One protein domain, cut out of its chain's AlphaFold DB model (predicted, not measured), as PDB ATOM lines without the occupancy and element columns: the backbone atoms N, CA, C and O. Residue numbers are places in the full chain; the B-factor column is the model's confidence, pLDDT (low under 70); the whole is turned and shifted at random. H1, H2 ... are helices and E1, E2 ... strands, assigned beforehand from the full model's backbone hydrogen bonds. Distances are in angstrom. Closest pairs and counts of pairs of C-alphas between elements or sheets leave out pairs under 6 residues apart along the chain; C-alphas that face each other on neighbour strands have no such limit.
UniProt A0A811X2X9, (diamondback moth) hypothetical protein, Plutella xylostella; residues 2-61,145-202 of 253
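Overview. This is residues 2 to 61 and 145 to 202 of the 253 residues of the protein "(diamondback moth) hypothetical protein" of Plutella xylostella (UniProt A0A811X2X9). A long, twisted ribbon of strands makes the length of this domain: E4 and E5 side by side, with E6 and E7 one after the other along the other side of E4. A small sheet, E1 to E3, lies loosely over one face of the ribbon; H2 sits towards one end of the rod, H3 and H4 towards the other. The printed part has 118 residues, with four named helices and seven named strands in the order E1 E2 H1 E3 E4 H2 E5 H3 H4 E6 E7, of class mixed, helices and strands; the ribbon's pairs are parallel and antiparallel, and the small sheet, order E1 E2 E3, is antiparallel. It is only just loose, close to extended, with a radius of gyration of the C-alphas of 19.8 A and spans of 67 by 29 by 20 A.

Along the chain. E4, residues 38 to 51, runs 41.0 A from (107.332, 253.992, 242.272) to (120.695, 270.688, 207.269). E5, residues 146 to 157, covers 36.0 A; E6, residues 183 to 188, covers 16.9 A; E7 is residues 195 to 198. E1, residues 4 to 10, begins at (123.493, 258.838, 228.203) and covers 19.5 A; E2, residues 13 to 19, covers 19.6 A; E3 is residues 32 to 34. The helices are H1, residues 27 to 30, H2, 53 to 57, H3, 160 to 164, and H4, 174 to 180.

Arrangement. E5 is antiparallel to E4 on one side of it, with N 43 and O 152 2.9 A apart. On the other side are E6, parallel, with N 42 and O 185 at 2.8 A, and E7, parallel, with N 196 and O 48 at 2.9 A. The closest C-alphas of E2 and E5, those of His 19 and Tyr 149, are 6.9 A apart. E1 and E2 form a hairpin, with N 8 and O 15 at 2.8 A; E2 and E3 are antiparallel, with N 16 and O 32 at 2.8 A. E3 and E4 meet only through their link. H1 is on the sheet of E1, E2 and E3 at a height of 7.5 A, over none of its strands, but only just: 2 of its C-alphas fall on E2. H3 and H4 touch, closest at the C-alphas of Ile 163 and Pro 174, 6.6 A. H4 only grazes the ribbon, with residues 178 to 180. H2 is on neither sheet. Every O i to N i+4 pair is within hydrogen-bond range in H3 and H4; H2 has 0 of 1, with 2 of 2 O i to N i+3 pairs, and H1 is too short for an i+4 pair.

Size, cuts and confidence. The C-alphas farthest apart, those of Glu 171 and Phe 202, are 69.0 A apart. Residues 62 to 144 are not printed; C-alphas 61 and 145 are 16.5 A apart across the cut. Of the links printed whole, none is long. The mean pLDDT of the printed part is 87.0; residues 163 to 171 are under 70.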
ATOM      1  N   LYS A   2     122.635 256.691 220.496       78.00
ATOM      2  CA  LYS A   2     122.993 256.431 221.895       78.00
ATOM      3  C   LYS A   2     122.657 257.674 222.710       78.00
ATOM      4  O   LYS A   2     123.126 258.745 222.347       78.00
ATOM      5  N   TYR A   3     121.885 257.516 223.775       83.81
ATOM      6  CA  TYR A   3     121.722 258.527 224.816       83.81
ATOM      7  C   TYR A   3     122.550 258.120 226.039       83.81
ATOM      8  O   TYR A   3     122.935 256.956 226.175       83.81
ATOM      9  N   VAL A   4     122.831 259.077 226.917       84.50
ATOM     10  CA  VAL A   4     123.493 258.838 228.203       84.50
ATOM     11  C   VAL A   4     122.505 259.169 229.309       84.50
ATOM     12  O   VAL A   4     121.861 260.215 229.261       84.50
ATOM     13  N   ILE A   5     122.383 258.268 230.283       87.44
ATOM     14  CA  ILE A   5     121.598 258.486 231.497       87.44
ATOM     15  C   ILE A   5     122.568 258.774 232.634       87.44
ATOM     16  O   ILE A   5     123.526 258.028 232.840       87.44
ATOM     17  N   ILE A   6     122.295 259.832 233.390       87.50
ATOM     18  CA  ILE A   6     123.020 260.155 234.614       87.50
ATOM     19  C   ILE A   6     122.054 260.138 235.772       87.50
ATOM     20  O   ILE A   6     120.993 260.750 235.703       87.50
ATOM     21  N   ILE A   7     122.461 259.453 236.834       88.75
ATOM     22  CA  ILE A   7     121.695 259.306 238.061       88.75
ATOM     23  C   ILE A   7     122.478 259.984 239.180       88.75
ATOM     24  O   ILE A   7     123.678 259.756 239.340       88.75
ATOM     25  N   LYS A   8     121.796 260.831 239.945       88.44
ATOM     26  CA  LYS A   8     122.323 261.470 241.146       88.44
ATOM     27  C   LYS A   8     121.333 261.287 242.283       88.44
ATOM     28  O   LYS A   8     120.185 261.704 242.183       88.44
ATOM     29  N   GLU A   9     121.788 260.724 243.388       87.44
ATOM     30  CA  GLU A   9     120.963 260.580 244.583       87.44
ATOM     31  C   GLU A   9     120.930 261.885 245.388       87.44
ATOM     32  O   GLU A   9     121.944 262.571 245.560       87.44
ATOM     33  N   GLN A  10     119.746 262.239 245.881       84.81
ATOM     34  CA  GLN A  10     119.509 263.387 246.744       84.81
ATOM     35  C   GLN A  10     118.601 262.972 247.908       84.81
ATOM     36  O   GLN A  10     117.376 263.103 247.868       84.81
ATOM     37  N   GLY A  11     119.219 262.449 248.968       86.69
ATOM     38  CA  GLY A  11     118.492 261.868 250.095       86.69
ATOM     39  C   GLY A  11     117.760 260.599 249.660       86.69
ATOM     40  O   GLY A  11     118.399 259.655 249.217       86.69
ATOM     41  N   ARG A  12     116.426 260.585 249.770       86.56
ATOM     42  CA  ARG A  12     115.581 259.462 249.311       86.56
ATOM     43  C   ARG A  12     115.146 259.577 247.847       86.56
ATOM     44  O   ARG A  12     114.458 258.691 247.360       86.56
ATOM     45  N   LEU A  13     115.478 260.677 247.174       90.56
ATOM     46  CA  LEU A  13     115.075 260.948 245.796       90.56
ATOM     47  C   LEU A  13     116.233 260.657 244.840       90.56
ATOM     48  O   LEU A  13     117.394 260.881 245.182       90.56
ATOM     49  N   ALA A  14     115.915 260.232 243.622       90.94
ATOM     50  CA  ALA A  14     116.874 260.082 242.536       90.94
ATOM     51  C   ALA A  14     116.620 261.153 241.472       90.94
ATOM     52  O   ALA A  14     115.526 261.242 240.922       90.94
ATOM     53  N   GLN A  15     117.631 261.966 241.174       92.81
ATOM     54  CA  GLN A  15     117.660 262.810 239.987       92.81
ATOM     55  C   GLN A  15     118.173 261.997 238.809       92.81
ATOM     56  O   GLN A  15     119.240 261.391 238.907       92.81
ATOM     57  N   ILE A  16     117.448 262.005 237.697       92.31
ATOM     58  CA  ILE A  16     117.831 261.311 236.475       92.31
ATOM     59  C   ILE A  16     117.798 262.298 235.312       92.31
ATOM     60  O   ILE A  16     116.840 263.044 235.151       92.31
ATOM     61  N   LEU A  17     118.862 262.326 234.514       92.19
ATOM     62  CA  LEU A  17     118.964 263.149 233.312       92.19
ATOM     63  C   LEU A  17     119.330 262.269 232.122       92.19
ATOM     64  O   LEU A  17     120.361 261.591 232.160       92.19
ATOM     65  N   LEU A  18     118.546 262.354 231.052       91.38
ATOM     66  CA  LEU A  18     118.905 261.818 229.750       91.38
ATOM     67  C   LEU A  18     119.458 262.945 228.868       91.38
ATOM     68  O   LEU A  18     118.884 264.027 228.757       91.38
ATOM     69  N   HIS A  19     120.615 262.714 228.254       89.94
ATOM     70  CA  HIS A  19     121.253 263.714 227.397       89.94
ATOM     71  C   HIS A  19     122.047 263.087 226.245       89.94
ATOM     72  O   HIS A  19     122.292 261.877 226.197       89.94
ATOM     73  N   ASN A  20     122.450 263.930 225.294       90.19
ATOM     74  CA  ASN A  20     123.306 263.531 224.185       90.19
ATOM     75  C   ASN A  20     124.757 263.305 224.672       90.19
ATOM     76  O   ASN A  20     125.288 264.159 225.387       90.19
ATOM     77  N   PRO A  21     125.429 262.201 224.280       89.31
ATOM     78  CA  PRO A  21     126.819 261.913 224.657       89.31
ATOM     79  C   PRO A  21     127.846 262.978 224.246       89.31
ATOM     80  O   PRO A  21     128.942 262.993 224.801       89.31
ATOM     81  N   THR A  22     127.547 263.835 223.266       89.19
ATOM     82  CA  THR A  22     128.455 264.919 222.848       89.19
ATOM     83  C   THR A  22     128.353 266.161 223.728       89.19
ATOM     84  O   THR A  22     129.134 267.094 223.548       89.19
ATOM     85  N   GLU A  23     127.394 266.198 224.649       89.12
ATOM     86  CA  GLU A  23     127.106 267.348 225.499       89.12
ATOM     87  C   GLU A  23     127.507 267.099 226.947       89.12
ATOM     88  O   GLU A  23     127.442 265.976 227.452       89.12
ATOM     89  N   THR A  24     127.872 268.177 227.644       85.56
ATOM     90  CA  THR A  24     128.103 268.098 229.089       85.56
ATOM     91  C   THR A  24     126.772 268.075 229.839       85.56
ATOM     92  O   THR A  24     125.939 268.961 229.645       85.56
ATOM     93  N   PRO A  25     126.562 267.105 230.737       87.38
ATOM     94  CA  PRO A  25     125.331 267.005 231.504       87.38
ATOM     95  C   PRO A  25     125.227 268.088 232.580       87.38
ATOM     96  O   PRO A  25     126.114 268.238 233.421       87.38
ATOM     97  N   LYS A  26     124.086 268.781 232.628       84.62
ATOM     98  CA  LYS A  26     123.753 269.761 233.676       84.62
ATOM     99  C   LYS A  26     122.560 269.262 234.503       84.62
ATOM    100  O   LYS A  26     121.473 269.832 234.466       84.62
ATOM    101  N   ILE A  27     122.767 268.171 235.253       86.69
ATOM    102  CA  ILE A  27     121.708 267.478 236.023       86.69
ATOM    103  C   ILE A  27     121.008 268.376 237.050       86.69
ATOM    104  O   ILE A  27     119.819 268.224 237.281       86.69
ATOM    105  N   ALA A  28     121.711 269.364 237.609       82.12
ATOM    106  CA  ALA A  28     121.117 270.307 238.555       82.12
ATOM    107  C   ALA A  28     120.049 271.225 237.926       82.12
ATOM    108  O   ALA A  28     119.209 271.741 238.653       82.12
ATOM    109  N   ALA A  29     120.101 271.447 236.607       80.06
ATOM    110  CA  ALA A  29     119.167 272.314 235.888       80.06
ATOM    111  C   ALA A  29     118.089 271.523 235.129       80.06
ATOM    112  O   ALA A  29     116.952 271.975 235.047       80.06
ATOM    113  N   TYR A  30     118.450 270.363 234.569       84.69
ATOM    114  CA  TYR A  30     117.590 269.603 233.654       84.69
ATOM    115  C   TYR A  30     117.222 268.197 234.148       84.69
ATOM    116  O   TYR A  30     116.562 267.466 233.422       84.69
ATOM    117  N   GLY A  31     117.690 267.781 235.328       88.75
ATOM    118  CA  GLY A  31     117.400 266.453 235.867       88.75
ATOM    119  C   GLY A  31     115.973 266.340 236.398       88.75
ATOM    120  O   GLY A  31     115.512 267.203 237.144       88.75
ATOM    121  N   ASP A  32     115.308 265.242 236.062       91.19
ATOM    122  CA  ASP A  32     114.007 264.881 236.609       91.19
ATOM    123  C   ASP A  32     114.156 264.178 237.952       91.19
ATOM    124  O   ASP A  32     115.097 263.420 238.168       91.19
ATOM    125  N   ILE A  33     113.210 264.401 238.861       91.56
ATOM    126  CA  ILE A  33     113.252 263.862 240.220       91.56
ATOM    127  C   ILE A  33     112.264 262.703 240.346       91.56
ATOM    128  O   ILE A  33     111.077 262.852 240.058       91.56
ATOM    129  N   TYR A  34     112.746 261.575 240.855       92.38
ATOM    130  CA  TYR A  34     111.969 260.373 241.123       92.38
ATOM    131  C   TYR A  34     112.036 260.002 242.605       92.38
ATOM    132  O   TYR A  34     113.085 260.111 243.243       92.38
ATOM    133  N   GLY A  35     110.901 259.572 243.154       91.69
ATOM    134  CA  GLY A  35     110.782 259.116 244.538       91.69
ATOM    135  C   GLY A  35     110.773 257.590 244.664       91.69
ATOM    136  O   GLY A  35     110.500 256.897 243.683       91.69
ATOM    137  N   PRO A  36     111.044 257.056 245.864       91.38
ATOM    138  CA  PRO A  36     110.999 255.624 246.116       91.38
ATOM    139  C   PRO A  36     109.548 255.121 246.155       91.38
ATOM    140  O   PRO A  36     108.611 255.891 246.373       91.38
ATOM    141  N   GLY A  37     109.364 253.818 245.952       89.31
ATOM    142  CA  GLY A  37     108.062 253.147 245.926       89.31
ATOM    143  C   GLY A  37     107.274 253.306 244.634       89.31
ATOM    144  O   GLY A  37     106.106 252.916 244.572       89.31
ATOM    145  N   ALA A  38     107.908 253.847 243.596       90.81
ATOM    146  CA  ALA A  38     107.332 253.992 242.272       90.81
ATOM    147  C   ALA A  38     108.066 253.120 241.245       90.81
ATOM    148  O   ALA A  38     109.287 252.957 241.279       90.81
ATOM    149  N   GLU A  39     107.299 252.602 240.294       91.62
ATOM    150  CA  GLU A  39     107.785 252.149 238.999       91.62
ATOM    151  C   GLU A  39     107.531 253.275 237.990       91.62
ATOM    152  O   GLU A  39     106.389 253.686 237.769       91.62
ATOM    153  N   ALA A  40     108.595 253.792 237.386       93.69
ATOM    154  CA  ALA A  40     108.527 254.800 236.345       93.69
ATOM    155  C   ALA A  40     108.892 254.211 234.982       93.69
ATOM    156  O   ALA A  40     109.806 253.403 234.834       93.69
ATOM    157  N   ARG A  41     108.186 254.661 233.954       94.12
ATOM    158  CA  ARG A  41     108.397 254.307 232.557       94.12
ATOM    159  C   ARG A  41     108.680 255.592 231.793       94.12
ATOM    160  O   ARG A  41     107.881 256.528 231.813       94.12
ATOM    161  N   VAL A  42     109.839 255.642 231.152       95.00
ATOM    162  CA  VAL A  42     110.319 256.790 230.384       95.00
ATOM    163  C   VAL A  42     110.428 256.369 228.927       95.00
ATOM    164  O   VAL A  42     111.339 255.632 228.539       95.00
ATOM    165  N   ALA A  43     109.468 256.825 228.128       94.69
ATOM    166  CA  ALA A  43     109.508 256.683 226.683       94.69
ATOM    167  C   ALA A  43     110.409 257.778 226.104       94.69
ATOM    168  O   ALA A  43     110.208 258.966 226.371       94.69
ATOM    169  N   VAL A  44     111.413 257.375 225.335       93.56
ATOM    170  CA  VAL A  44     112.428 258.249 224.750       93.56
ATOM    171  C   VAL A  44     112.171 258.375 223.256       93.56
ATOM    172  O   VAL A  44     112.142 257.375 222.537       93.56
ATOM    173  N   THR A  45     112.074 259.610 222.779       93.44
ATOM    174  CA  THR A  45     111.850 259.920 221.363       93.44
ATOM    175  C   THR A  45     112.966 260.844 220.880       93.44
ATOM    176  O   THR A  45     113.055 261.987 221.336       93.44
ATOM    177  N   PRO A  46     113.876 260.377 220.006       92.81
ATOM    178  CA  PRO A  46     114.940 261.211 219.474       92.81
ATOM    179  C   PRO A  46     114.379 262.218 218.469       92.81
ATOM    180  O   PRO A  46     113.583 261.886 217.591       92.81
ATOM    181  N   ARG A  47     114.854 263.454 218.562       91.69
ATOM    182  CA  ARG A  47     114.599 264.531 217.610       91.69
ATOM    183  C   ARG A  47     115.885 264.801 216.846       91.69
ATOM    184  O   ARG A  47     116.882 265.226 217.426       91.69
ATOM    185  N   ILE A  48     115.855 264.527 215.547       92.75
ATOM    186  CA  ILE A  48     117.017 264.655 214.665       92.75
ATOM    187  C   ILE A  48     116.795 265.876 213.784       92.75
ATOM    188  O   ILE A  48     115.856 265.900 212.983       92.75
ATOM    189  N   LEU A  49     117.658 266.870 213.942       92.81
ATOM    190  CA  LEU A  49     117.728 268.049 213.094       92.81
ATOM    191  C   LEU A  49     118.953 267.917 212.197       92.81
ATOM    192  O   LEU A  49     120.045 267.595 212.660       92.81
ATOM    193  N   ASP A  50     118.759 268.142 210.909       94.38
ATOM    194  CA  ASP A  50     119.812 268.070 209.908       94.38
ATOM    195  C   ASP A  50     119.644 269.221 208.918       94.38
ATOM    196  O   ASP A  50     118.543 269.746 208.740       94.38
ATOM    197  N   ALA A  51     120.715 269.610 208.244       94.44
ATOM    198  CA  ALA A  51     120.695 270.688 207.269       94.44
ATOM    199  C   ALA A  51     121.430 270.254 206.010       94.44
ATOM    200  O   ALA A  51     122.505 269.656 206.071       94.44
ATOM    201  N   GLN A  52     120.860 270.589 204.858       93.62
ATOM    202  CA  GLN A  52     121.477 270.304 203.572       93.62
ATOM    203  C   GLN A  52     122.845 271.004 203.454       93.62
ATOM    204  O   GLN A  52     122.951 272.183 203.805       93.62
ATOM    205  N   PRO A  53     123.890 270.329 202.931       91.44
ATOM    206  CA  PRO A  53     125.235 270.902 202.822       91.44
ATOM    207  C   PRO A  53     125.300 272.207 202.017       91.44
ATOM    208  O   PRO A  53     126.126 273.065 202.308       91.44
ATOM    209  N   GLN A  54     124.406 272.389 201.041       89.19
ATOM    210  CA  GLN A  54     124.307 273.594 200.212       89.19
ATOM    211  C   GLN A  54     124.043 274.857 201.047       89.19
ATOM    212  O   GLN A  54     124.479 275.943 200.673       89.19
ATOM    213  N   LEU A  55     123.408 274.718 202.219       90.94
ATOM    214  CA  LEU A  55     123.155 275.836 203.130       90.94
ATOM    215  C   LEU A  55     124.440 276.431 203.723       90.94
ATOM    216  O   LEU A  55     124.383 277.529 204.266       90.94
ATOM    217  N   GLN A  56     125.596 275.767 203.602       91.12
ATOM    218  CA  GLN A  56     126.891 276.354 203.977       91.12
ATOM    219  C   GLN A  56     127.225 277.610 203.163       91.12
ATOM    220  O   GLN A  56     127.917 278.489 203.669       91.12
ATOM    221  N   ALA A  57     126.715 277.726 201.931       90.00
ATOM    222  CA  ALA A  57     126.910 278.913 201.098       90.00
ATOM    223  C   ALA A  57     126.114 280.137 201.593       90.00
ATOM    224  O   ALA A  57     126.411 281.262 201.198       90.00
ATOM    225  N   ILE A  58     125.108 279.925 202.447       89.69
ATOM    226  CA  ILE A  58     124.251 280.978 202.995       89.69
ATOM    227  C   ILE A  58     124.851 281.496 204.304       89.69
ATOM    228  O   ILE A  58     125.288 280.723 205.165       89.69
ATOM    229  N   ASP A  59     124.834 282.818 204.484       91.31
ATOM    230  CA  ASP A  59     125.355 283.433 205.701       91.31
ATOM    231  C   ASP A  59     124.610 282.955 206.961       91.31
ATOM    232  O   ASP A  59     123.397 282.705 206.960       91.31
ATOM    233  N   ARG A  60     125.354 282.850 208.069       90.69
ATOM    234  CA  ARG A  60     124.853 282.374 209.368       90.69
ATOM    235  C   ARG A  60     123.652 283.177 209.863       90.69
ATOM    236  O   ARG A  60     122.741 282.577 210.433       90.69
ATOM    237  N   ALA A  61     123.623 284.490 209.627       88.19
ATOM    238  CA  ALA A  61     122.524 285.350 210.061       88.19
ATOM    239  C   ALA A  61     121.199 285.011 209.359       88.19
ATOM    240  O   ALA A  61     120.137 285.175 209.952       88.19
ATOM    241  N   THR A 145     123.292 270.463 212.463       93.12
ATOM    242  CA  THR A 145     123.122 269.023 212.642       93.12
ATOM    243  C   THR A 145     123.133 268.697 214.132       93.12
ATOM    244  O   THR A 145     124.144 268.863 214.813       93.12
ATOM    245  N   GLU A 146     121.993 268.263 214.662       91.50
ATOM    246  CA  GLU A 146     121.816 268.050 216.096       91.50
ATOM    247  C   GLU A 146     120.889 266.870 216.378       91.50
ATOM    248  O   GLU A 146     119.902 266.631 215.679       91.50
ATOM    249  N   ILE A 147     121.203 266.129 217.439       90.94
ATOM    250  CA  ILE A 147     120.343 265.077 217.971       90.94
ATOM    251  C   ILE A 147     120.005 265.454 219.407       90.94
ATOM    252  O   ILE A 147     120.893 265.551 220.253       90.94
ATOM    253  N   SER A 148     118.718 265.629 219.674       90.44
ATOM    254  CA  SER A 148     118.177 265.805 221.019       90.44
ATOM    255  C   SER A 148     117.194 264.683 221.335       90.44
ATOM    256  O   SER A 148     116.808 263.907 220.460       90.44
ATOM    257  N   TYR A 149     116.810 264.560 222.598       90.62
ATOM    258  CA  TYR A 149     115.894 263.529 223.064       90.62
ATOM    259  C   TYR A 149     114.751 264.197 223.817       90.62
ATOM    260  O   TYR A 149     114.984 265.069 224.651       90.62
ATOM    261  N   SER A 150     113.522 263.814 223.494       90.62
ATOM    262  CA  SER A 150     112.333 264.168 224.266       90.62
ATOM    263  C   SER A 150     111.853 262.958 225.049       90.62
ATOM    264  O   SER A 150     111.884 261.839 224.538       90.62
ATOM    265  N   GLU A 151     111.387 263.196 226.267       91.44
ATOM    266  CA  GLU A 151     110.990 262.155 227.206       91.44
ATOM    267  C   GLU A 151     109.503 262.269 227.530       91.44
ATOM    268  O   GLU A 151     108.994 263.358 227.807       91.44
ATOM    269  N   ARG A 152     108.799 261.136 227.536       93.31
ATOM    270  CA  ARG A 152     107.442 261.030 228.073       93.31
ATOM    271  C   ARG A 152     107.456 260.099 229.269       93.31
ATOM    272  O   ARG A 152     107.847 258.939 229.167       93.31
ATOM    273  N   ARG A 153     107.028 260.629 230.408       92.56
ATOM    274  CA  ARG A 153     107.127 259.968 231.708       92.56
ATOM    275  C   ARG A 153     105.755 259.484 232.152       92.56
ATOM    276  O   ARG A 153     104.781 260.232 232.083       92.56
ATOM    277  N   SER A 154     105.696 258.262 232.655       94.06
ATOM    278  CA  SER A 154     104.559 257.737 233.403       94.06
ATOM    279  C   SER A 154     105.062 257.006 234.641       94.06
ATOM    280  O   SER A 154     106.129 256.400 234.623       94.06
ATOM    281  N   SER A 155     104.324 257.099 235.742       93.31
ATOM    282  CA  SER A 155     104.701 256.471 237.008       93.31
ATOM    283  C   SER A 155     103.500 255.812 237.657       93.31
ATOM    284  O   SER A 155     102.408 256.384 237.656       93.31
ATOM    285  N   ALA A 156     103.720 254.649 238.255       92.62
ATOM    286  CA  ALA A 156     102.741 253.930 239.052       92.62
ATOM    287  C   ALA A 156     103.377 253.464 240.371       92.62
ATOM    288  O   ALA A 156     104.600 253.331 240.446       92.62
ATOM    289  N   PRO A 157     102.583 253.214 241.425       91.12
ATOM    290  CA  PRO A 157     103.084 252.570 242.630       91.12
ATOM    291  C   PRO A 157     103.679 251.202 242.305       91.12
ATOM    292  O   PRO A 157     103.141 250.453 241.488       91.12
ATOM    293  N   LEU A 158     104.776 250.870 242.970       87.69
ATOM    294  CA  LEU A 158     105.484 249.625 242.736       87.69
ATOM    295  C   LEU A 158     104.637 248.402 243.150       87.69
ATOM    296  O   LEU A 158     104.179 248.290 244.294       87.69
ATOM    297  N   SER A 159     104.447 247.468 242.214       84.06
ATOM    298  CA  SER A 159     103.683 246.232 242.436       84.06
ATOM    299  C   SER A 159     104.491 245.173 243.190       84.06
ATOM    300  O   SER A 159     105.667 244.975 242.901       84.06
ATOM    301  N   ASN A 160     103.829 244.412 244.073       77.25
ATOM    302  CA  ASN A 160     104.422 243.260 244.776       77.25
ATOM    303  C   ASN A 160     104.939 242.178 243.820       77.25
ATOM    304  O   ASN A 160     105.944 241.537 244.103       77.25
ATOM    305  N   THR A 161     104.295 242.002 242.666       74.31
ATOM    306  CA  THR A 161     104.672 240.971 241.689       74.31
ATOM    307  C   THR A 161     106.074 241.182 241.118       74.31
ATOM    308  O   THR A 161     106.788 240.215 240.874       74.31
ATOM    309  N   LEU A 162     106.494 242.439 240.935       70.50
ATOM    310  CA  LEU A 162     107.849 242.769 240.488       70.50
ATOM    311  C   LEU A 162     108.895 242.500 241.573       70.50
ATOM    312  O   LEU A 162     110.043 242.215 241.250       70.50
ATOM    313  N   ILE A 163     108.497 242.571 242.842       69.44
ATOM    314  CA  ILE A 163     109.352 242.283 243.996       69.44
ATOM    315  C   ILE A 163     109.590 240.773 244.070       69.44
ATOM    316  O   ILE A 163     110.724 240.321 244.100       69.44
ATOM    317  N   GLU A 164     108.530 239.973 243.988       67.38
ATOM    318  CA  GLU A 164     108.624 238.509 244.081       67.38
ATOM    319  C   GLU A 164     109.393 237.869 242.912       67.38
ATOM    320  O   GLU A 164     110.024 236.826 243.073       67.38
ATOM    321  N   GLN A 165     109.372 238.489 241.728       67.25
ATOM    322  CA  GLN A 165     110.072 237.982 240.541       67.25
ATOM    323  C   GLN A 165     111.560 238.340 240.490       67.25
ATOM    324  O   GLN A 165     112.308 237.761 239.693       67.25
ATOM    325  N   ASN A 166     112.016 239.299 241.294       64.88
ATOM    326  CA  ASN A 166     113.352 239.850 241.135       64.88
ATOM    327  C   ASN A 166     114.372 239.085 241.991       64.88
ATOM    328  O   ASN A 166     114.529 239.300 243.188       64.88
ATOM    329  N   ARG A 167     115.112 238.189 241.334       59.75
ATOM    330  CA  ARG A 167     116.088 237.262 241.941       59.75
ATOM    331  C   ARG A 167     117.342 237.939 242.529       59.75
ATOM    332  O   ARG A 167     118.193 237.257 243.088       59.75
ATOM    333  N   TYR A 168     117.467 239.258 242.370       62.22
ATOM    334  CA  TYR A 168     118.547 240.087 242.920       62.22
ATOM    335  C   TYR A 168     118.204 240.708 244.281       62.22
ATOM    336  O   TYR A 168     119.018 241.436 244.847       62.22
ATOM    337  N   ILE A 169     117.000 240.453 244.791       64.50
ATOM    338  CA  ILE A 169     116.563 240.919 246.104       64.50
ATOM    339  C   ILE A 169     117.056 239.899 247.133       64.50
ATOM    340  O   ILE A 169     116.783 238.707 247.003       64.50
ATOM    341  N   GLY A 170     117.844 240.357 248.108       63.38
ATOM    342  CA  GLY A 170     118.271 239.537 249.247       63.38
ATOM    343  C   GLY A 170     117.096 239.130 250.149       63.38
ATOM    344  O   GLY A 170     115.938 239.257 249.773       63.38
ATOM    345  N   GLU A 171     117.376 238.687 251.374       67.38
ATOM    346  CA  GLU A 171     116.360 238.274 252.367       67.38
ATOM    347  C   GLU A 171     115.550 239.446 252.979       67.38
ATOM    348  O   GLU A 171     115.078 239.369 254.109       67.38
ATOM    349  N   GLU A 172     115.390 240.556 252.259       72.19
ATOM    350  CA  GLU A 172     114.680 241.742 252.745       72.19
ATOM    351  C   GLU A 172     113.162 241.632 252.544       72.19
ATOM    352  O   GLU A 172     112.670 240.970 251.625       72.19
ATOM    353  N   THR A 173     112.388 242.309 253.397       78.50
ATOM    354  CA  THR A 173     110.921 242.242 253.340       78.50
ATOM    355  C   THR A 173     110.344 243.011 252.137       78.50
ATOM    356  O   THR A 173     110.876 244.056 251.743       78.50
ATOM    357  N   PRO A 174     109.201 242.572 251.567       77.44
ATOM    358  CA  PRO A 174     108.536 243.284 250.470       77.44
ATOM    359  C   PRO A 174     108.169 244.738 250.808       77.44
ATOM    360  O   PRO A 174     108.210 245.615 249.942       77.44
ATOM    361  N   ASP A 175     107.857 245.010 252.076       81.50
ATOM    362  CA  ASP A 175     107.524 246.350 252.564       81.50
ATOM    363  C   ASP A 175     108.737 247.286 252.557       81.50
ATOM    364  O   ASP A 175     108.621 248.454 252.174       81.50
ATOM    365  N   TYR A 176     109.922 246.771 252.905       82.50
ATOM    366  CA  TYR A 176     111.168 247.526 252.801       82.50
ATOM    367  C   TYR A 176     111.457 247.912 251.347       82.50
ATOM    368  O   TYR A 176     111.826 249.056 251.064       82.50
ATOM    369  N   PHE A 177     111.235 246.983 250.417       80.25
ATOM    370  CA  PHE A 177     111.448 247.217 248.992       80.25
ATOM    371  C   PHE A 177     110.491 248.291 248.457       80.25
ATOM    372  O   PHE A 177     110.934 249.254 247.833       80.25
ATOM    373  N   LYS A 178     109.198 248.213 248.790       81.62
ATOM    374  CA  LYS A 178     108.224 249.261 248.445       81.62
ATOM    375  C   LYS A 178     108.575 250.633 249.004       81.62
ATOM    376  O   LYS A 178     108.267 251.635 248.374       81.62
ATOM    377  N   ALA A 179     109.194 250.709 250.175       84.19
ATOM    378  CA  ALA A 179     109.514 251.991 250.794       84.19
ATOM    379  C   ALA A 179     110.815 252.627 250.269       84.19
ATOM    380  O   ALA A 179     111.002 253.838 250.441       84.19
ATOM    381  N   ASN A 180     111.723 251.843 249.679       86.00
ATOM    382  CA  ASN A 180     113.094 252.287 249.391       86.00
ATOM    383  C   ASN A 180     113.556 252.078 247.946       86.00
ATOM    384  O   ASN A 180     114.534 252.702 247.545       86.00
ATOM    385  N   MET A 181     112.875 251.252 247.152       84.81
ATOM    386  CA  MET A 181     113.257 251.009 245.762       84.81
ATOM    387  C   MET A 181     112.495 251.888 244.783       84.81
ATOM    388  O   MET A 181     111.300 252.135 244.922       84.81
ATOM    389  N   LEU A 182     113.209 252.313 243.750       88.44
ATOM    390  CA  LEU A 182     112.684 252.971 242.567       88.44
ATOM    391  C   LEU A 182     113.107 252.133 241.366       88.44
ATOM    392  O   LEU A 182     114.293 251.849 241.192       88.44
ATOM    393  N   VAL A 183     112.147 251.766 240.524       88.81
ATOM    394  CA  VAL A 183     112.425 251.057 239.273       88.81
ATOM    395  C   VAL A 183     112.103 251.995 238.121       88.81
ATOM    396  O   VAL A 183     110.986 252.496 238.035       88.81
ATOM    397  N   VAL A 184     113.073 252.254 237.241       91.69
ATOM    398  CA  VAL A 184     112.878 253.120 236.069       91.69
ATOM    399  C   VAL A 184     113.202 252.355 234.795       91.69
ATOM    400  O   VAL A 184     114.311 251.851 234.623       91.69
ATOM    401  N   HIS A 185     112.237 252.293 233.884       91.88
ATOM    402  CA  HIS A 185     112.376 251.648 232.585       91.88
ATOM    403  C   HIS A 185     112.516 252.691 231.481       91.88
ATOM    404  O   HIS A 185     111.581 253.449 231.227       91.88
ATOM    405  N   PHE A 186     113.652 252.681 230.785       92.94
ATOM    406  CA  PHE A 186     113.879 253.491 229.591       92.94
ATOM    407  C   PHE A 186     113.662 252.648 228.340       92.94
ATOM    408  O   PHE A 186     114.248 251.573 228.199       92.94
ATOM    409  N   PHE A 187     112.838 253.133 227.420       92.56
ATOM    410  CA  PHE A 187     112.587 252.472 226.139       92.56
ATOM    411  C   PHE A 187     112.341 253.509 225.048       92.56
ATOM    412  O   PHE A 187     111.937 254.633 225.335       92.56
ATOM    413  N   PHE A 188     112.602 253.144 223.794       93.06
ATOM    414  CA  PHE A 188     112.219 253.988 222.667       93.06
ATOM    415  C   PHE A 188     110.719 253.858 222.419       93.06
ATOM    416  O   PHE A 188     110.198 252.744 222.433       93.06
ATOM    417  N   GLU A 189     110.040 254.988 222.221       91.19
ATOM    418  CA  GLU A 189     108.604 254.998 221.910       91.19
ATOM    419  C   GLU A 189     108.321 254.281 220.584       91.19
ATOM    420  O   GLU A 189     107.443 253.426 220.514       91.19
ATOM    421  N   ASP A 190     109.139 254.581 219.575       90.19
ATOM    422  CA  ASP A 190     109.040 254.043 218.225       90.19
ATOM    423  C   ASP A 190     110.352 253.368 217.797       90.19
ATOM    424  O   ASP A 190     111.444 253.723 218.245       90.19
ATOM    425  N   ASN A 191     110.254 252.418 216.864       87.44
ATOM    426  CA  ASN A 191     111.421 251.781 216.237       87.44
ATOM    427  C   ASN A 191     111.958 252.567 215.026       87.44
ATOM    428  O   ASN A 191     113.031 252.252 214.508       87.44
ATOM    429  N   SER A 192     111.213 253.569 214.556       89.75
ATOM    430  CA  SER A 192     111.601 254.485 213.486       89.75
ATOM    431  C   SER A 192     111.478 255.925 213.974       89.75
ATOM    432  O   SER A 192     110.634 256.247 214.803       89.75
ATOM    433  N   PHE A 193     112.348 256.802 213.476       89.69
ATOM    434  CA  PHE A 193     112.450 258.172 213.970       89.69
ATOM    435  C   PHE A 193     112.323 259.174 212.831       89.69
ATOM    436  O   PHE A 193     112.859 258.967 211.740       89.69
ATOM    437  N   ILE A 194     111.640 260.282 213.106       90.56
ATOM    438  CA  ILE A 194     111.468 261.372 212.149       90.56
ATOM    439  C   ILE A 194     112.729 262.241 212.155       90.56
ATOM    440  O   ILE A 194     113.199 262.686 213.206       90.56
ATOM    441  N   ARG A 195     113.265 262.506 210.961       92.75
ATOM    442  CA  ARG A 195     114.358 263.457 210.742       92.75
ATOM    443  C   ARG A 195     113.818 264.720 210.085       92.75
ATOM    444  O   ARG A 195     113.213 264.641 209.018       92.75
ATOM    445  N   TYR A 196     114.090 265.871 210.690       93.56
ATOM    446  CA  TYR A 196     113.779 267.176 210.118       93.56
ATOM    447  C   TYR A 196     115.010 267.708 209.393       93.56
ATOM    448  O   TYR A 196     116.007 268.050 210.026       93.56
ATOM    449  N   THR A 197     114.944 267.766 208.065       93.88
ATOM    450  CA  THR A 197     116.033 268.285 207.236       93.88
ATOM    451  C   THR A 197     115.691 269.687 206.741       93.88
ATOM    452  O   THR A 197     114.698 269.874 206.040       93.88
ATOM    453  N   LYS A 198     116.522 270.673 207.083       91.75
ATOM    454  CA  LYS A 198     116.435 272.044 206.574       91.75
ATOM    455  C   LYS A 198     117.093 272.121 205.198       91.75
ATOM    456  O   LYS A 198     118.244 271.716 205.043       91.75
ATOM    457  N   GLY A 199     116.370 272.642 204.214       90.88
ATOM    458  CA  GLY A 199     116.848 272.840 202.846       90.88
ATOM    459  C   GLY A 199     116.537 274.240 202.332       90.88
ATOM    460  O   GLY A 199     115.822 275.007 202.982       90.88
ATOM    461  N   GLU A 200     117.094 274.569 201.172       87.75
ATOM    462  CA  GLU A 200     116.717 275.766 200.423       87.75
ATOM    463  C   GLU A 200     115.309 275.577 199.834       87.75
ATOM    464  O   GLU A 200     115.010 274.521 199.282       87.75
ATOM    465  N   ILE A 201     114.431 276.576 199.989       85.19
ATOM    466  CA  ILE A 201     113.046 276.501 199.488       85.19
ATOM    467  C   ILE A 201     112.988 276.838 197.991       85.19
ATOM    468  O   ILE A 201     112.225 276.218 197.264       85.19
ATOM    469  N   PHE A 202     113.787 277.812 197.540       84.94
ATOM    470  CA  PHE A 202     113.849 278.255 196.147       84.94
ATOM    471  C   PHE A 202     115.296 278.506 195.736       84.94
ATOM    472  O   PHE A 202     115.880 279.511 196.134       84.94
TER     473      PHE A 202